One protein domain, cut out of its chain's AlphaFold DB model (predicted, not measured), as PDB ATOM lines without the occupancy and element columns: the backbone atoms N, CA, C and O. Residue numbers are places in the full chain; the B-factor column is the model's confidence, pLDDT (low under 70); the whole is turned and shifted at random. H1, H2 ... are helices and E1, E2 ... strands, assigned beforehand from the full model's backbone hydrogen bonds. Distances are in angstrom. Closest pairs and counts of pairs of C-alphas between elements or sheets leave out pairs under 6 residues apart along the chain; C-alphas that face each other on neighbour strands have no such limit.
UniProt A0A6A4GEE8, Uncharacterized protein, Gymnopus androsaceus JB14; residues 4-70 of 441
ATOM      1  N   PHE A   4     154.122 155.991  67.185       54.19
ATOM      2  CA  PHE A   4     153.123 156.925  67.720       54.19
ATOM      3  C   PHE A   4     152.810 156.722  69.219       54.19
ATOM      4  O   PHE A   4     152.990 157.677  69.971       54.19
ATOM      5  N   PRO A   5     152.478 155.508  69.715       53.59
ATOM      6  CA  PRO A   5     152.091 155.326  71.121       53.59
ATOM      7  C   PRO A   5     153.215 155.615  72.131       53.59
ATOM      8  O   PRO A   5     152.939 155.871  73.301       53.59
ATOM      9  N   PHE A   6     154.485 155.575  71.705       50.06
ATOM     10  CA  PHE A   6     155.621 155.900  72.573       50.06
ATOM     11  C   PHE A   6     155.757 157.409  72.827       50.06
ATOM     12  O   PHE A   6     156.133 157.813  73.925       50.06
ATOM     13  N   ARG A   7     155.428 158.253  71.838       52.31
ATOM     14  CA  ARG A   7     155.494 159.718  71.982       52.31
ATOM     15  C   ARG A   7     154.369 160.267  72.857       52.31
ATOM     16  O   ARG A   7     154.616 161.210  73.606       52.31
ATOM     17  N   ASP A   8     153.196 159.640  72.825       56.62
ATOM     18  CA  ASP A   8     152.015 160.091  73.571       56.62
ATOM     19  C   ASP A   8     152.189 159.993  75.095       56.62
ATOM     20  O   ASP A   8     151.745 160.877  75.825       56.62
ATOM     21  N   ARG A   9     152.916 158.979  75.594       52.47
ATOM     22  CA  ARG A   9     153.141 158.784  77.042       52.47
ATOM     23  C   ARG A   9     154.135 159.751  77.678       52.47
ATOM     24  O   ARG A   9     154.117 159.905  78.892       52.47
ATOM     25  N   VAL A  10     155.027 160.356  76.894       57.50
ATOM     26  CA  VAL A  10     156.145 161.158  77.426       57.50
ATOM     27  C   VAL A  10     155.810 162.654  77.472       57.50
ATOM     28  O   VAL A  10     156.464 163.399  78.194       57.50
ATOM     29  N   ARG A  11     154.803 163.109  76.714       60.91
ATOM     30  CA  ARG A  11     154.529 164.543  76.493       60.91
ATOM     31  C   ARG A  11     153.063 164.953  76.629       60.91
ATOM     32  O   ARG A  11     152.668 165.991  76.123       60.91
ATOM     33  N   ASN A  12     152.255 164.152  77.324       67.50
ATOM     34  CA  ASN A  12     150.839 164.453  77.576       67.50
ATOM     35  C   ASN A  12     150.053 164.805  76.297       67.50
ATOM     36  O   ASN A  12     149.193 165.686  76.318       67.50
ATOM     37  N   TYR A  13     150.344 164.140  75.171       74.06
ATOM     38  CA  TYR A  13     149.547 164.340  73.964       74.06
ATOM     39  C   TYR A  13     148.147 163.771  74.205       74.06
ATOM     40  O   TYR A  13     147.970 162.578  74.453       74.06
ATOM     41  N   VAL A  14     147.151 164.650  74.161       79.25
ATOM     42  CA  VAL A  14     145.743 164.282  74.299       79.25
ATOM     43  C   VAL A  14     145.192 163.942  72.918       79.25
ATOM     44  O   VAL A  14     145.457 164.637  71.935       79.25
ATOM     45  N   ARG A  15     144.416 162.859  72.836       81.69
ATOM     46  CA  ARG A  15     143.713 162.479  71.608       81.69
ATOM     47  C   ARG A  15     142.687 163.560  71.259       81.69
ATOM     48  O   ARG A  15     141.829 163.865  72.076       81.69
ATOM     49  N   SER A  16     142.753 164.094  70.042       83.38
ATOM     50  CA  SER A  16     141.786 165.081  69.558       83.38
ATOM     51  C   SER A  16     140.418 164.453  69.296       83.38
ATOM     52  O   SER A  16     140.325 163.370  68.707       83.38
ATOM     53  N   GLU A  17     139.366 165.175  69.657       85.31
ATOM     54  CA  GLU A  17     137.997 164.890  69.241       85.31
ATOM     55  C   GLU A  17     137.695 165.653  67.948       85.31
ATOM     56  O   GLU A  17     138.046 166.822  67.804       85.31
ATOM     57  N   PHE A  18     137.091 164.978  66.969       78.56
ATOM     58  CA  PHE A  18     136.772 165.577  65.674       78.56
ATOM     59  C   PHE A  18     135.354 166.149  65.719       78.56
ATOM     60  O   PHE A  18     134.383 165.430  65.485       78.56
ATOM     61  N   THR A  19     135.242 167.435  66.036       83.50
ATOM     62  CA  THR A  19     133.989 168.203  66.005       83.50
ATOM     63  C   THR A  19     134.073 169.319  64.957       83.50
ATOM     64  O   THR A  19     135.121 169.536  64.351       83.50
ATOM     65  N   GLY A  20     132.963 170.027  64.709       79.69
ATOM     66  CA  GLY A  20     132.922 171.183  63.795       79.69
ATOM     67  C   GLY A  20     133.683 172.418  64.296       79.69
ATOM     68  O   GLY A  20     133.791 173.400  63.576       79.69
ATOM     69  N   THR A  21     134.236 172.362  65.509       84.31
ATOM     70  CA  THR A  21     134.889 173.482  66.192       84.31
ATOM     71  C   THR A  21     136.354 173.159  66.471       84.31
ATOM     72  O   THR A  21     136.662 172.104  67.030       84.31
ATOM     73  N   LEU A  22     137.272 174.071  66.157       86.06
ATOM     74  CA  LEU A  22     138.686 173.954  66.507       86.06
ATOM     75  C   LEU A  22     138.938 174.620  67.865       86.06
ATOM     76  O   LEU A  22     139.119 175.831  67.941       86.06
ATOM     77  N   ALA A  23     139.000 173.831  68.935       87.62
ATOM     78  CA  ALA A  23     139.359 174.310  70.268       87.62
ATOM     79  C   ALA A  23     140.635 173.616  70.764       87.62
ATOM     80  O   ALA A  23     140.691 172.393  70.884       87.62
ATOM     81  N   ILE A  24     141.666 174.403  71.059       88.25
ATOM     82  CA  ILE A  24     142.933 173.950  71.631       88.25
ATOM     83  C   ILE A  24     143.127 174.706  72.938       88.25
ATOM     84  O   ILE A  24     143.298 175.922  72.932       88.25
ATOM     85  N   LYS A  25     143.124 173.978  74.055       85.88
ATOM     86  CA  LYS A  25     143.435 174.525  75.376       85.88
ATOM     87  C   LYS A  25     144.891 174.229  75.717       85.88
ATOM     88  O   LYS A  25     145.333 173.086  75.622       85.88
ATOM     89  N   SER A  26     145.618 175.266  76.101       83.19
ATOM     90  CA  SER A  26     147.018 175.260  76.516       83.19
ATOM     91  C   SER A  26     147.929 174.529  75.523       83.19
ATOM     92  O   SER A  26     148.741 173.677  75.890       83.19
ATOM     93  N   GLY A  27     147.765 174.852  74.238       82.44
ATOM     94  CA  GLY A  27     148.479 174.227  73.135       82.44
ATOM     95  C   GLY A  27     149.944 174.649  73.069       82.44
ATOM     96  O   GLY A  27     150.278 175.829  73.193       82.44
ATOM     97  N   HIS A  28     150.815 173.677  72.810       83.25
ATOM     98  CA  HIS A  28     152.247 173.885  72.600       83.25
ATOM     99  C   HIS A  28     152.616 173.622  71.135       83.25
ATOM    100  O   HIS A  28     151.971 172.838  70.438       83.25
ATOM    101  N   HIS A  29     153.686 174.257  70.652       82.06
ATOM    102  CA  HIS A  29     154.205 173.967  69.318       82.06
ATOM    103  C   HIS A  29     155.044 172.670  69.354       82.06
ATOM    104  O   HIS A  29     156.099 172.661  69.994       82.06
ATOM    105  N   PRO A  30     154.683 171.608  68.604       77.44
ATOM    106  CA  PRO A  30     155.210 170.244  68.801       77.44
ATOM    107  C   PRO A  30     156.733 170.121  68.605       77.44
ATOM    108  O   PRO A  30     157.406 169.289  69.215       77.44
ATOM    109  N   ILE A  31     157.310 170.974  67.755       79.12
ATOM    110  CA  ILE A  31     158.762 171.011  67.518       79.12
ATOM    111  C   ILE A  31     159.482 171.861  68.572       79.12
ATOM    112  O   ILE A  31     160.568 171.490  69.005       79.12
ATOM    113  N   LEU A  32     158.891 172.976  69.017       73.75
ATOM    114  CA  LEU A  32     159.555 173.867  69.975       73.75
ATOM    115  C   LEU A  32     159.548 173.255  71.372       73.75
ATOM    116  O   LEU A  32     160.554 173.331  72.062       73.75
ATOM    117  N   GLU A  33     158.490 172.519  71.708       74.44
ATOM    118  CA  GLU A  33     158.410 171.667  72.898       74.44
ATOM    119  C   GLU A  33     159.537 170.615  72.949       74.44
ATOM    120  O   GLU A  33     159.974 170.201  74.016       74.44
ATOM    121  N   THR A  34     160.042 170.178  71.788       72.44
ATOM    122  CA  THR A  34     161.153 169.216  71.711       72.44
ATOM    123  C   THR A  34     162.521 169.871  71.882       72.44
ATOM    124  O   THR A  34     163.453 169.213  72.337       72.44
ATOM    125  N   LEU A  35     162.663 171.122  71.443       72.69
ATOM    126  CA  LEU A  35     163.954 171.800  71.305       72.69
ATOM    127  C   LEU A  35     164.258 172.760  72.457       72.69
ATOM    128  O   LEU A  35     165.424 173.063  72.697       72.69
ATOM    129  N   GLN A  36     163.233 173.260  73.142       73.06
ATOM    130  CA  GLN A  36     163.373 174.219  74.230       73.06
ATOM    131  C   GLN A  36     163.292 173.518  75.589       73.06
ATOM    132  O   GLN A  36     162.550 172.552  75.767       73.06
ATOM    133  N   SER A  37     164.079 173.993  76.555       64.69
ATOM    134  CA  SER A  37     164.059 173.474  77.921       64.69
ATOM    135  C   SER A  37     162.736 173.797  78.620       64.69
ATOM    136  O   SER A  37     162.121 174.848  78.395       64.69
ATOM    137  N   VAL A  38     162.316 172.870  79.487       57.38
ATOM    138  CA  VAL A  38     161.089 172.942  80.291       57.38
ATOM    139  C   VAL A  38     161.022 174.293  81.016       57.38
ATOM    140  O   VAL A  38     161.904 174.608  81.811       57.38
ATOM    141  N   GLY A  39     159.996 175.096  80.711       61.53
ATOM    142  CA  GLY A  39     159.720 176.387  81.364       61.53
ATOM    143  C   GLY A  39     159.869 177.639  80.490       61.53
ATOM    144  O   GLY A  39     159.489 178.717  80.933       61.53
ATOM    145  N   THR A  40     160.377 177.526  79.259       71.00
ATOM    146  CA  THR A  40     160.529 178.684  78.346       71.00
ATOM    147  C   THR A  40     159.397 178.838  77.328       71.00
ATOM    148  O   THR A  40     159.207 179.920  76.775       71.00
ATOM    149  N   LEU A  41     158.634 177.772  77.082       75.75
ATOM    150  CA  LEU A  41     157.529 177.767  76.130       75.75
ATOM    151  C   LEU A  41     156.211 178.040  76.859       75.75
ATOM    152  O   LEU A  41     155.794 177.251  77.705       75.75
ATOM    153  N   ILE A  42     155.560 179.148  76.512       82.88
ATOM    154  CA  ILE A  42     154.262 179.528  77.073       82.88
ATOM    155  C   ILE A  42     153.151 178.861  76.239       82.88
ATOM    156  O   ILE A  42     153.127 179.057  75.017       82.88
ATOM    157  N   PRO A  43     152.248 178.074  76.853       82.00
ATOM    158  CA  PRO A  43     151.099 177.505  76.158       82.00
ATOM    159  C   PRO A  43     150.114 178.590  75.722       82.00
ATOM    160  O   PRO A  43     149.885 179.549  76.456       82.00
ATOM    161  N   ASN A  44     149.489 178.408  74.557       84.94
ATOM    162  CA  ASN A  44     148.467 179.325  74.046       84.94
ATOM    163  C   ASN A  44     147.148 178.597  73.774       84.94
ATOM    164  O   ASN A  44     147.138 177.472  73.269       84.94
ATOM    165  N   ASP A  45     146.043 179.276  74.066       86.31
ATOM    166  CA  ASP A  45     144.700 178.808  73.743       86.31
ATOM    167  C   ASP A  45     144.321 179.273  72.328       86.31
ATOM    168  O   ASP A  45     144.562 180.422  71.953       86.31
ATOM    169  N   VAL A  46     143.734 178.383  71.527       87.31
ATOM    170  CA  VAL A  46     143.252 178.686  70.171       87.31
ATOM    171  C   VAL A  46     141.807 178.233  70.062       87.31
ATOM    172  O   VAL A  46     141.504 177.074  70.326       87.31
ATOM    173  N   TYR A  47     140.919 179.134  69.651       86.88
ATOM    174  CA  TYR A  47     139.498 178.839  69.505       86.88
ATOM    175  C   TYR A  47     138.953 179.328  68.164       86.88
ATOM    176  O   TYR A  47     138.991 180.520  67.871       86.88
ATOM    177  N   SER A  48     138.440 178.434  67.331       87.62
ATOM    178  CA  SER A  48     137.777 178.780  66.076       87.62
ATOM    179  C   SER A  48     136.500 177.966  65.924       87.62
ATOM    180  O   SER A  48     136.520 176.741  66.009       87.62
ATOM    181  N   ASP A  49     135.404 178.671  65.691       85.00
ATOM    182  CA  ASP A  49     134.056 178.140  65.494       85.00
ATOM    183  C   ASP A  49     133.442 178.819  64.257       85.00
ATOM    184  O   ASP A  49     134.012 179.789  63.742       85.00
ATOM    185  N   ASP A  50     132.284 178.360  63.789       81.31
ATOM    186  CA  ASP A  50     131.588 178.916  62.622       81.31
ATOM    187  C   ASP A  50     131.285 180.417  62.790       81.31
ATOM    188  O   ASP A  50     131.343 181.183  61.825       81.31
ATOM    189  N   SER A  51     131.047 180.875  64.028       77.25
ATOM    190  CA  SER A  51     130.872 182.299  64.346       77.25
ATOM    191  C   SER A  51     132.179 183.096  64.455       77.25
ATOM    192  O   SER A  51     132.154 184.324  64.410       77.25
ATOM    193  N   SER A  52     133.327 182.430  64.614       76.00
ATOM    194  CA  SER A  52     134.635 183.066  64.830       76.00
ATOM    195  C   SER A  52     135.738 182.346  64.048       76.00
ATOM    196  O   SER A  52     136.664 181.758  64.617       76.00
ATOM    197  N   SER A  53     135.627 182.393  62.720       79.19
ATOM    198  CA  SER A  53     136.512 181.697  61.776       79.19
ATOM    199  C   SER A  53     137.756 182.497  61.365       79.19
ATOM    200  O   SER A  53     138.685 181.936  60.781       79.19
ATOM    201  N   PHE A  54     137.814 183.796  61.682       83.44
ATOM    202  CA  PHE A  54     138.926 184.679  61.331       83.44
ATOM    203  C   PHE A  54     139.474 185.417  62.556       83.44
ATOM    204  O   PHE A  54     138.738 186.106  63.260       83.44
ATOM    205  N   GLN A  55     140.782 185.293  62.794       82.62
ATOM    206  CA  GLN A  55     141.481 185.931  63.911       82.62
ATOM    207  C   GLN A  55     142.617 186.817  63.403       82.62
ATOM    208  O   GLN A  55     143.479 186.367  62.644       82.62
ATOM    209  N   ILE A  56     142.651 188.069  63.859       84.75
ATOM    210  CA  ILE A  56     143.744 189.004  63.577       84.75
ATOM    211  C   ILE A  56     144.676 189.026  64.786       84.75
ATOM    212  O   ILE A  56     144.291 189.462  65.866       84.75
ATOM    213  N   ILE A  57     145.916 188.579  64.598       82.38
ATOM    214  CA  ILE A  57     146.954 188.607  65.631       82.38
ATOM    215  C   ILE A  57     147.845 189.824  65.380       82.38
ATOM    216  O   ILE A  57     148.518 189.906  64.353       82.38
ATOM    217  N   GLN A  58     147.880 190.754  66.332       82.56
ATOM    218  CA  GLN A  58     148.799 191.893  66.326       82.56
ATOM    219  C   GLN A  58     149.779 191.765  67.492       82.56
ATOM    220  O   GLN A  58     149.402 191.359  68.588       82.56
ATOM    221  N   GLY A  59     151.047 192.112  67.270       81.62
ATOM    222  CA  GLY A  59     152.052 192.065  68.325       81.62
ATOM    223  C   GLY A  59     153.395 192.672  67.913       81.62
ATOM    224  O   GLY A  59     153.666 192.819  66.717       81.62
ATOM    225  N   PRO A  60     154.247 193.039  68.889       65.44
ATOM    226  CA  PRO A  60     155.581 193.571  68.630       65.44
ATOM    227  C   PRO A  60     156.450 192.558  67.864       65.44
ATOM    228  O   PRO A  60     156.442 191.359  68.137       65.44
ATOM    229  N   LYS A  61     157.235 193.053  66.892       54.19
ATOM    230  CA  LYS A  61     158.023 192.244  65.931       54.19
ATOM    231  C   LYS A  61     159.088 191.350  66.581       54.19
ATOM    232  O   LYS A  61     159.603 190.438  65.940       54.19
ATOM    233  N   LYS A  62     159.413 191.589  67.847       54.22
ATOM    234  CA  LYS A  62     160.265 190.719  68.650       54.22
ATOM    235  C   LYS A  62     159.361 190.021  69.660       54.22
ATOM    236  O   LYS A  62     159.054 190.597  70.690       54.22
ATOM    237  N   GLU A  63     158.847 188.853  69.273       51.97
ATOM    238  CA  GLU A  63     159.046 187.592  70.007       51.97
ATOM    239  C   GLU A  63     157.998 186.496  69.698       51.97
ATOM    240  O   GLU A  63     158.368 185.336  69.791       51.97
ATOM    241  N   HIS A  64     156.754 186.765  69.256       46.50
ATOM    242  CA  HIS A  64     155.720 185.694  69.350       46.50
ATOM    243  C   HIS A  64     154.758 185.486  68.163       46.50
ATOM    244  O   HIS A  64     154.055 184.478  68.117       46.50
ATOM    245  N   VAL A  65     154.732 186.357  67.145       46.72
ATOM    246  CA  VAL A  65     153.669 186.302  66.108       46.72
ATOM    247  C   VAL A  65     153.820 185.122  65.133       46.72
ATOM    248  O   VAL A  65     152.835 184.485  64.764       46.72
ATOM    249  N   SER A  66     155.046 184.767  64.734       48.59
ATOM    250  CA  SER A  66     155.277 183.657  63.792       48.59
ATOM    251  C   SER A  66     155.099 182.269  64.413       48.59
ATOM    252  O   SER A  66     154.927 181.293  63.683       48.59
ATOM    253  N   THR A  67     155.166 182.171  65.742       47.75
ATOM    254  CA  THR A  67     155.014 180.910  66.480       47.75
ATOM    255  C   THR A  67     153.543 180.597  66.748       47.75
ATOM    256  O   THR A  67     153.173 179.426  66.775       47.75
ATOM    257  N   LEU A  68     152.695 181.627  66.855       47.31
ATOM    258  CA  LEU A  68     151.266 181.492  67.144       47.31
ATOM    259  C   LEU A  68     150.427 181.009  65.944       47.31
ATOM    260  O   LEU A  68     149.440 180.315  66.150       47.31
ATOM    261  N   SER A  69     150.816 181.301  64.692       45.03
ATOM    262  CA  SER A  69     150.036 180.893  63.498       45.03
ATOM    263  C   SER A  69     150.448 179.552  62.869       45.03
ATOM    264  O   SER A  69     149.825 179.090  61.911       45.03
ATOM    265  N   ARG A  70     151.495 178.899  63.391       49.03
ATOM    266  CA  ARG A  70     151.985 177.601  62.891       49.03
ATOM    267  C   ARG A  70     151.400 176.332  63.544       49.03
ATOM    268  O   ARG A  70     151.465 175.308  62.863       49.03
TER     269      ARG A  70
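Overview. This is residues 4 to 70 of the 441 residues of an uncharacterized protein of Gymnopus androsaceus JB14 (UniProt A0A6A4GEE8). There is little regular structure here: a flat, loose web of loops round one short antiparallel ribbon, E1 and E2, with small helices H1, H2 and H3 away from its middle. Residues 58 to 63 stick out. The 67 printed residues run H1, E1, H2, E2, H3, mixed in class, with 24 in named elements; the radius of gyration of the C-alphas is 14.0 A and the spans 36 by 35 by 15 A.

Arrangement. Start at H1, residues 4 to 8, whose O i to N i+4 pair is within hydrogen-bond range. E1, residues 22 to 27, is antiparallel to E2, residues 44 to 48, at 175 degrees; N 24 and O 46 are within hydrogen-bond range at 2.8 A. H2, residues 32 to 35, is apart from H1 and from H3, residues 65 to 68. The closest C-alphas of E2 and H3, Asn 44 and Leu 68, are 7.8 A apart.

Along the chain. Find H1's start, C-alpha 4, at (153.123, 156.925, 67.720). E1 spans 11.8 A, E2 13.3 A. H3 ends at C-alpha 68, (151.266, 181.492, 67.144).

Size, cuts and confidence. The printed part has no cut. Links H1 to E1 and E2 to H3 are long. Confidence is under 70 at residues 4 to 12, 37 to 39 and 60 to 70.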